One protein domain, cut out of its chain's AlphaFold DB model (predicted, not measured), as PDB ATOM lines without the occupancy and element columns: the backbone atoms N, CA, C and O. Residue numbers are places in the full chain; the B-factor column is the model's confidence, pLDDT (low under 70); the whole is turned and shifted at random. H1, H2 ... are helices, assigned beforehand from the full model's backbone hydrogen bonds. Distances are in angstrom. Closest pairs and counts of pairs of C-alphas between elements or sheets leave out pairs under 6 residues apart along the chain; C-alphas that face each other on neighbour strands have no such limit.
ATOM      1  N   VAL A  17     184.166 233.498 219.663       71.88
ATOM      2  CA  VAL A  17     183.001 233.809 220.495       71.88
ATOM      3  C   VAL A  17     182.861 232.673 221.508       71.88
ATOM      4  O   VAL A  17     182.867 231.503 221.135       71.88
ATOM      5  N   PHE A  18     182.837 233.005 222.803       72.50
ATOM      6  CA  PHE A  18     182.856 232.039 223.920       72.50
ATOM      7  C   PHE A  18     184.027 231.027 223.916       72.50
ATOM      8  O   PHE A  18     183.953 229.973 224.549       72.50
ATOM      9  N   GLY A  19     185.142 231.366 223.258       72.00
ATOM     10  CA  GLY A  19     186.319 230.495 223.129       72.00
ATOM     11  C   GLY A  19     186.294 229.572 221.906       72.00
ATOM     12  O   GLY A  19     187.240 228.825 221.701       72.00
ATOM     13  N   VAL A  20     185.260 229.648 221.062       78.69
ATOM     14  CA  VAL A  20     185.165 228.891 219.804       78.69
ATOM     15  C   VAL A  20     185.271 229.851 218.615       78.69
ATOM     16  O   VAL A  20     184.637 230.909 218.640       78.69
ATOM     17  N   PRO A  21     186.020 229.526 217.546       82.44
ATOM     18  CA  PRO A  21     186.073 230.369 216.354       82.44
ATOM     19  C   PRO A  21     184.683 230.568 215.730       82.44
ATOM     20  O   PRO A  21     183.923 229.609 215.571       82.44
ATOM     21  N   ILE A  22     184.361 231.804 215.325       82.25
ATOM     22  CA  ILE A  22     183.014 232.200 214.854       82.25
ATOM     23  C   ILE A  22     182.477 231.268 213.760       82.25
ATOM     24  O   ILE A  22     181.320 230.855 213.809       82.25
ATOM     25  N   LYS A  23     183.319 230.889 212.789       83.31
ATOM     26  CA  LYS A  23     182.925 229.984 211.694       83.31
ATOM     27  C   LYS A  23     182.432 228.630 212.218       83.31
ATOM     28  O   LYS A  23     181.422 228.119 211.747       83.31
ATOM     29  N   ALA A  24     183.125 228.071 213.210       85.31
ATOM     30  CA  ALA A  24     182.770 226.794 213.813       85.31
ATOM     31  C   ALA A  24     181.524 226.913 214.705       85.31
ATOM     32  O   ALA A  24     180.687 226.016 214.716       85.31
ATOM     33  N   PHE A  25     181.353 228.049 215.387       86.69
ATOM     34  CA  PHE A  25     180.150 228.350 216.164       86.69
ATOM     35  C   PHE A  25     178.888 228.412 215.288       86.69
ATOM     36  O   PHE A  25     177.899 227.740 215.582       86.69
ATOM     37  N   VAL A  26     178.943 229.161 214.182       88.94
ATOM     38  CA  VAL A  26     177.831 229.267 213.224       88.94
ATOM     39  C   VAL A  26     177.535 227.911 212.583       88.94
ATOM     40  O   VAL A  26     176.369 227.540 212.474       88.94
ATOM     41  N   ALA A  27     178.568 227.144 212.219       88.81
ATOM     42  CA  ALA A  27     178.390 225.796 211.684       88.81
ATOM     43  C   ALA A  27     177.699 224.865 212.693       88.81
ATOM     44  O   ALA A  27     176.755 224.173 212.324       88.81
ATOM     45  N   ASN A  28     178.110 224.888 213.965       90.94
ATOM     46  CA  ASN A  28     177.501 224.076 215.018       90.94
ATOM     47  C   ASN A  28     176.004 224.393 215.174       90.94
ATOM     48  O   ASN A  28     175.170 223.497 215.080       90.94
ATOM     49  N   ILE A  29     175.646 225.674 215.324       90.38
ATOM     50  CA  ILE A  29     174.239 226.088 215.445       90.38
ATOM     51  C   ILE A  29     173.452 225.747 214.179       90.38
ATOM     52  O   ILE A  29     172.347 225.219 214.274       90.38
ATOM     53  N   GLY A  30     174.010 226.022 212.998       91.31
ATOM     54  CA  GLY A  30     173.347 225.768 211.722       91.31
ATOM     55  C   GLY A  30     173.045 224.287 211.504       91.31
ATOM     56  O   GLY A  30     171.916 223.941 211.162       91.31
ATOM     57  N   ILE A  31     174.018 223.410 211.768       91.62
ATOM     58  CA  ILE A  31     173.873 221.956 211.616       91.62
ATOM     59  C   ILE A  31     172.808 221.421 212.578       91.62
ATOM     60  O   ILE A  31     171.890 220.729 212.138       91.62
ATOM     61  N   PHE A  32     172.882 221.769 213.866       92.06
ATOM     62  CA  PHE A  32     171.904 221.298 214.850       92.06
ATOM     63  C   PHE A  32     170.512 221.895 214.640       92.06
ATOM     64  O   PHE A  32     169.528 221.194 214.854       92.06
ATOM     65  N   SER A  33     170.411 223.143 214.179       90.44
ATOM     66  CA  SER A  33     169.133 223.768 213.823       90.44
ATOM     67  C   SER A  33     168.465 223.059 212.651       90.44
ATOM     68  O   SER A  33     167.294 222.687 212.737       90.44
ATOM     69  N   LEU A  34     169.227 222.783 211.590       92.62
ATOM     70  CA  LEU A  34     168.710 222.096 210.412       92.62
ATOM     71  C   LEU A  34     168.297 220.652 210.739       92.62
ATOM     72  O   LEU A  34     167.203 220.230 210.373       92.62
ATOM     73  N   LEU A  35     169.126 219.918 211.489       91.06
ATOM     74  CA  LEU A  35     168.809 218.562 211.956       91.06
ATOM     75  C   LEU A  35     167.626 218.532 212.932       91.06
ATOM     76  O   LEU A  35     166.794 217.632 212.851       91.06
ATOM     77  N   GLY A  36     167.540 219.499 213.846       90.69
ATOM     78  CA  GLY A  36     166.459 219.593 214.824       90.69
ATOM     79  C   GLY A  36     165.107 219.891 214.180       90.69
ATOM     80  O   GLY A  36     164.104 219.297 214.568       90.69
ATOM     81  N   LEU A  37     165.083 220.756 213.162       91.88
ATOM     82  CA  LEU A  37     163.882 221.027 212.366       91.88
ATOM     83  C   LEU A  37     163.492 219.847 211.470       91.88
ATOM     84  O   LEU A  37     162.303 219.607 211.280       91.88
ATOM     85  N   TRP A  38     164.472 219.127 210.919       92.44
ATOM     86  CA  TRP A  38     164.221 218.035 209.977       92.44
ATOM     87  C   TRP A  38     163.820 216.720 210.654       92.44
ATOM     88  O   TRP A  38     162.949 216.012 210.158       92.44
ATOM     89  N   VAL A  39     164.480 216.365 211.759       92.56
ATOM     90  CA  VAL A  39     164.318 215.061 212.414       92.56
ATOM     91  C   VAL A  39     163.442 215.186 213.652       92.56
ATOM     92  O   VAL A  39     162.376 214.581 213.722       92.56
ATOM     93  N   TRP A  40     163.914 215.932 214.657       89.94
ATOM     94  CA  TRP A  40     163.257 216.025 215.960       89.94
ATOM     95  C   TRP A  40     163.812 217.193 216.791       89.94
ATOM     96  O   TRP A  40     165.009 217.262 217.062       89.94
ATOM     97  N   LEU A  41     162.936 218.084 217.262       87.12
ATOM     98  CA  LEU A  41     163.294 219.307 217.994       87.12
ATOM     99  C   LEU A  41     164.268 219.129 219.192       87.12
ATOM    100  O   LEU A  41     165.238 219.883 219.265       87.12
ATOM    101  N   PRO A  42     164.103 218.158 220.117       88.38
ATOM    102  CA  PRO A  42     165.055 217.876 221.197       88.38
ATOM    103  C   PRO A  42     166.490 217.584 220.754       88.38
ATOM    104  O   PRO A  42     167.397 217.706 221.576       88.38
ATOM    105  N   LEU A  43     166.749 217.273 219.481       87.31
ATOM    106  CA  LEU A  43     168.115 217.116 218.979       87.31
ATOM    107  C   LEU A  43     168.937 218.414 219.100       87.31
ATOM    108  O   LEU A  43     170.163 218.365 219.162       87.31
ATOM    109  N   LEU A  44     168.277 219.571 219.222       88.38
ATOM    110  CA  LEU A  44     168.921 220.855 219.514       88.38
ATOM    111  C   LEU A  44     169.710 220.853 220.834       88.38
ATOM    112  O   LEU A  44     170.700 221.576 220.944       88.38
ATOM    113  N   LEU A  45     169.329 220.031 221.822       88.88
ATOM    114  CA  LEU A  45     170.044 219.935 223.103       88.88
ATOM    115  C   LEU A  45     171.485 219.428 222.939       88.88
ATOM    116  O   LEU A  45     172.349 219.802 223.730       88.88
ATOM    117  N   LEU A  46     171.774 218.653 221.884       89.44
ATOM    118  CA  LEU A  46     173.134 218.194 221.561       89.44
ATOM    119  C   LEU A  46     174.070 219.329 221.121       89.44
ATOM    120  O   LEU A  46     175.289 219.156 221.142       89.44
ATOM    121  N   CYS A  47     173.536 220.510 220.801       88.19
ATOM    122  CA  CYS A  47     174.340 221.679 220.453       88.19
ATOM    123  C   CYS A  47     175.261 222.113 221.610       88.19
ATOM    124  O   CYS A  47     176.408 222.495 221.372       88.19
ATOM    125  N   LEU A  48     174.790 221.997 222.861       88.00
ATOM    126  CA  LEU A  48     175.538 222.370 224.067       88.00
ATOM    127  C   LEU A  48     176.791 221.505 224.296       88.00
ATOM    128  O   LEU A  48     177.885 222.073 224.327       88.00
ATOM    129  N   PRO A  49     176.703 220.163 224.433       90.75
ATOM    130  CA  PRO A  49     177.887 219.331 224.641       90.75
ATOM    131  C   PRO A  49     178.864 219.427 223.466       90.75
ATOM    132  O   PRO A  49     180.077 219.465 223.676       90.75
ATOM    133  N   MET A  50     178.356 219.559 222.239       88.81
ATOM    134  CA  MET A  50     179.203 219.768 221.067       88.81
ATOM    135  C   MET A  50     179.959 221.093 221.133       88.81
ATOM    136  O   MET A  50     181.157 221.122 220.859       88.81
ATOM    137  N   HIS A  51     179.317 222.174 221.577       88.69
ATOM    138  CA  HIS A  51     179.997 223.453 221.761       88.69
ATOM    139  C   HIS A  51     181.162 223.357 222.764       88.69
ATOM    140  O   HIS A  51     182.236 223.899 222.503       88.69
ATOM    141  N   PHE A  52     181.002 222.611 223.865       88.62
ATOM    142  CA  PHE A  52     182.096 222.355 224.813       88.62
ATOM    143  C   PHE A  52     183.237 221.539 224.200       88.62
ATOM    144  O   PHE A  52     184.407 221.826 224.462       88.62
ATOM    145  N   PHE A  53     182.921 220.558 223.355       87.56
ATOM    146  CA  PHE A  53     183.937 219.796 222.631       87.56
ATOM    147  C   PHE A  53     184.731 220.688 221.666       87.56
ATOM    148  O   PHE A  53     185.962 220.678 221.676       87.56
ATOM    149  N   LEU A  54     184.031 221.520 220.888       85.12
ATOM    150  CA  LEU A  54     184.629 222.508 219.988       85.12
ATOM    151  C   LEU A  54     185.524 223.504 220.736       85.12
ATOM    152  O   LEU A  54     186.604 223.837 220.251       85.12
ATOM    153  N   LYS A  55     185.109 223.933 221.931       84.38
ATOM    154  CA  LYS A  55     185.921 224.783 222.808       84.38
ATOM    155  C   LYS A  55     187.193 224.076 223.271       84.38
ATOM    156  O   LYS A  55     188.275 224.631 223.135       84.38
ATOM    157  N   SER A  56     187.087 222.834 223.741       84.06
ATOM    158  CA  SER A  56     188.263 222.057 224.161       84.06
ATOM    159  C   SER A  56     189.244 221.809 223.009       84.06
ATOM    160  O   SER A  56     190.456 221.798 223.220       84.06
ATOM    161  N   ALA A  57     188.740 221.633 221.785       79.19
ATOM    162  CA  ALA A  57     189.574 221.523 220.595       79.19
ATOM    163  C   ALA A  57     190.277 222.849 220.254       79.19
ATOM    164  O   ALA A  57     191.461 222.831 219.929       79.19
ATOM    165  N   ALA A  58     189.579 223.984 220.382       77.75
ATOM    166  CA  ALA A  58     190.150 225.314 220.156       77.75
ATOM    167  C   ALA A  58     191.248 225.654 221.171       77.75
ATOM    168  O   ALA A  58     192.282 226.191 220.792       77.75
ATOM    169  N   ASP A  59     191.055 225.284 222.439       75.56
ATOM    170  CA  ASP A  59     192.040 225.532 223.498       75.56
ATOM    171  C   ASP A  59     193.332 224.713 223.307       75.56
ATOM    172  O   ASP A  59     194.406 225.134 223.738       75.56
ATOM    173  N   LYS A  60     193.248 223.540 222.662       75.06
ATOM    174  CA  LYS A  60     194.420 222.702 222.351       75.06
ATOM    175  C   LYS A  60     195.218 223.231 221.164       75.06
ATOM    176  O   LYS A  60     196.445 223.149 221.179       75.06
ATOM    177  N   ASP A  61     194.532 223.738 220.143       69.88
ATOM    178  CA  ASP A  61     195.154 224.242 218.923       69.88
ATOM    179  C   ASP A  61     194.318 225.376 218.308       69.88
ATOM    180  O   ASP A  61     193.279 225.158 217.680       69.88
ATOM    181  N   ASP A  62     194.818 226.606 218.454       65.12
ATOM    182  CA  ASP A  62     194.187 227.827 217.942       65.12
ATOM    183  C   ASP A  62     194.043 227.831 216.397       65.12
ATOM    184  O   ASP A  62     193.204 228.565 215.857       65.12
ATOM    185  N   GLN A  63     194.848 227.045 215.664       69.56
ATOM    186  CA  GLN A  63     194.900 227.043 214.193       69.56
ATOM    187  C   GLN A  63     194.184 225.852 213.542       69.56
ATOM    188  O   GLN A  63     193.918 225.900 212.334       69.56
ATOM    189  N   ILE A  64     193.802 224.825 214.312       73.12
ATOM    190  CA  ILE A  64     193.178 223.594 213.790       73.12
ATOM    191  C   ILE A  64     191.946 223.893 212.924       73.12
ATOM    192  O   ILE A  64     191.747 223.303 211.862       73.12
ATOM    193  N   PHE A  65     191.137 224.873 213.335       74.50
ATOM    194  CA  PHE A  65     189.919 225.244 212.626       74.50
ATOM    195  C   PHE A  65     190.212 225.973 211.320       74.50
ATOM    196  O   PHE A  65     189.562 225.688 210.319       74.50
ATOM    197  N   GLN A  66     191.188 226.885 211.298       72.62
ATOM    198  CA  GLN A  66     191.582 227.561 210.058       72.62
ATOM    199  C   GLN A  66     192.099 226.549 209.032       72.62
ATOM    200  O   GLN A  66     191.628 226.549 207.897       72.62
ATOM    201  N   GLN A  67     192.964 225.621 209.454       72.94
ATOM    202  CA  GLN A  67     193.454 224.543 208.591       72.94
ATOM    203  C   GLN A  67     192.318 223.638 208.092       72.94
ATOM    204  O   GLN A  67     192.287 223.266 206.916       72.94
ATOM    205  N   PHE A  68     191.360 223.307 208.962       76.31
ATOM    206  CA  PHE A  68     190.187 222.519 208.591       76.31
ATOM    207  C   PHE A  68     189.330 223.231 207.534       76.31
ATOM    208  O   PHE A  68     188.986 222.635 206.512       76.31
ATOM    209  N   PHE A  69     189.027 224.517 207.737       73.38
ATOM    210  CA  PHE A  69     188.234 225.304 206.791       73.38
ATOM    211  C   PHE A  69     188.955 225.511 205.456       73.38
ATOM    212  O   PHE A  69     188.313 225.439 204.410       73.38
ATOM    213  N   ASP A  70     190.273 225.711 205.463       71.31
ATOM    214  CA  ASP A  70     191.054 225.904 204.237       71.31
ATOM    215  C   ASP A  70     191.132 224.637 203.376       71.31
ATOM    216  O   ASP A  70     191.237 224.730 202.145       71.31
ATOM    217  N   ARG A  71     191.021 223.450 203.991       70.25
ATOM    218  CA  ARG A  71     190.928 222.169 203.273       70.25
ATOM    219  C   ARG A  71     189.566 221.910 202.644       70.25
ATOM    220  O   ARG A  71     189.507 221.176 201.657       70.25
ATOM    221  N   LEU A  72     188.483 222.499 203.153       72.44
ATOM    222  CA  LEU A  72     187.159 222.285 202.566       72.44
ATOM    223  C   LEU A  72     187.144 222.773 201.107       72.44
ATOM    224  O   LEU A  72     187.626 223.871 200.828       72.44
ATOM    225  N   PRO A  73     186.582 222.003 200.159       65.00
ATOM    226  CA  PRO A  73     186.546 222.372 198.738       65.00
ATOM    227  C   PRO A  73     185.726 223.644 198.457       65.00
ATOM    228  O   PRO A  73     185.804 224.190 197.366       65.00
ATOM    229  N   LEU A  74     184.973 224.126 199.451       61.62
ATOM    230  CA  LEU A  74     184.233 225.390 199.436       61.62
ATOM    231  C   LEU A  74     185.117 226.629 199.664       61.62
ATOM    232  O   LEU A  74     184.684 227.746 199.385       61.62
ATOM    233  N   SER A  75     186.334 226.459 200.189       59.00
ATOM    234  CA  SER A  75     187.280 227.561 200.357       59.00
ATOM    235  C   SER A  75     187.959 227.843 199.015       59.00
ATOM    236  O   SER A  75     188.886 227.136 198.612       59.00
ATOM    237  N   ASN A  76     187.459 228.859 198.300       51.97
ATOM    238  CA  ASN A  76     188.056 229.404 197.079       51.97
ATOM    239  C   ASN A  76     189.421 230.032 197.402       51.97
ATOM    240  O   ASN A  76     189.571 231.243 197.556       51.97
ATOM    241  N   GLY A  77     190.442 229.187 197.521       54.12
ATOM    242  CA  GLY A  77     191.825 229.620 197.566       54.12
ATOM    243  C   GLY A  77     192.245 230.068 196.173       54.12
ATOM    244  O   GLY A  77     192.575 229.231 195.338       54.12
ATOM    245  N   ALA A  78     192.286 231.378 195.933       53.28
ATOM    246  CA  ALA A  78     192.808 231.973 194.697       53.28
ATOM    247  C   ALA A  78     194.273 231.573 194.386       53.28
ATOM    248  O   ALA A  78     194.777 231.865 193.306       53.28
ATOM    249  N   ASN A  79     194.966 230.890 195.307       56.19
ATOM    250  CA  ASN A  79     196.341 230.440 195.145       56.19
ATOM    251  C   ASN A  79     196.495 228.947 195.504       56.19
ATOM    252  O   ASN A  79     196.556 228.580 196.681       56.19
ATOM    253  N   ARG A  80     196.588 228.082 194.482       55.12
ATOM    254  CA  ARG A  80     196.784 226.622 194.634       55.12
ATOM    255  C   ARG A  80     198.093 226.285 195.364       55.12
ATOM    256  O   ARG A  80     198.098 225.363 196.176       55.12
ATOM    257  N   ASN A  81     199.139 227.099 195.197       54.88
ATOM    258  CA  ASN A  81     200.448 226.894 195.834       54.88
ATOM    259  C   ASN A  81     200.391 227.076 197.363       54.88
ATOM    260  O   ASN A  81     201.165 226.473 198.101       54.88
ATOM    261  N   PHE A  82     199.445 227.875 197.878       55.38
ATOM    262  CA  PHE A  82     199.262 228.037 199.325       55.38
ATOM    263  C   PHE A  82     198.691 226.773 199.983       55.38
ATOM    264  O   PHE A  82     198.993 226.539 201.156       55.38
ATOM    265  N   ARG A  83     197.899 225.983 199.237       51.78
ATOM    266  CA  ARG A  83     197.224 224.751 199.684       51.78
ATOM    267  C   ARG A  83     198.165 223.552 199.784       51.78
ATOM    268  O   ARG A  83     198.004 222.750 200.700       51.78
ATOM    269  N   GLU A  84     199.157 223.451 198.899       50.66
ATOM    270  CA  GLU A  84     200.124 222.340 198.898       50.66
ATOM    271  C   GLU A  84     200.984 222.313 200.176       50.66
ATOM    272  O   GLU A  84     201.301 221.247 200.693       50.66
ATOM    273  N   GLY A  85     201.247 223.479 200.779       50.56
ATOM    274  CA  GLY A  85     201.954 223.594 202.061       50.56
ATOM    275  C   GLY A  85     201.113 223.343 203.325       50.56
ATOM    276  O   GLY A  85     201.641 223.505 204.420       50.56
ATOM    277  N   ILE A  86     199.818 223.003 203.213       52.16
ATOM    278  CA  ILE A  86     198.898 222.749 204.356       52.16
ATOM    279  C   ILE A  86     198.578 221.247 204.493       52.16
ATOM    280  O   ILE A  86     197.607 220.849 205.138       52.16
TER     281      ILE A  86
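What this domain is: This is residues 17 to 86 of the 106 residues of an uncharacterized protein of Turicimonas muris (UniProt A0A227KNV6). H2, the longest helix, folds with H1 into a helical hairpin; at its open end H3 turns off at a corner, and residues 72 to 81, of which 80 to 81 belong to small H4, stick out. The printed part has 70 residues, with four named helices, H1 to H4 in order, and no named strand: all helix. It is loose, radius of gyration of the C-alphas 14.5 A, spanning 44 by 27 by 15 A.

Where its parts are: H2, residues 41 to 60, is 31.6 A long. H1, residues 22 to 38, is 24.0 A long and begins at C-alpha 22 (183.014, 232.200, 214.854). H3 is residues 64 to 71, 10.8 A; H4 is residues 80 to 84, 6.9 A, ending at C-alpha 84 (200.124, 222.340, 198.898).

How they stand to each other: H1 and H2 touch, closest C-alphas Gly 36 and Leu 43, 5.1 A, opposite ways at a shallow tilt of 20 degrees. H2, with residues 57 to 58 alone, and H3 only just touch, only at the corner, with 3 pairs of C-alphas within 8 A, closest Ala 58 and Ile 64, 7.3 A. H4 is apart from H1 and H2. Every O i to N i+4 pair is within hydrogen-bond range in H1, H3 and H4; in H2, 11 of 16.

The domain as a whole: The printed part has no cut and no long link. Residues 61 to 63 and 73 to 86 have pLDDT under 70.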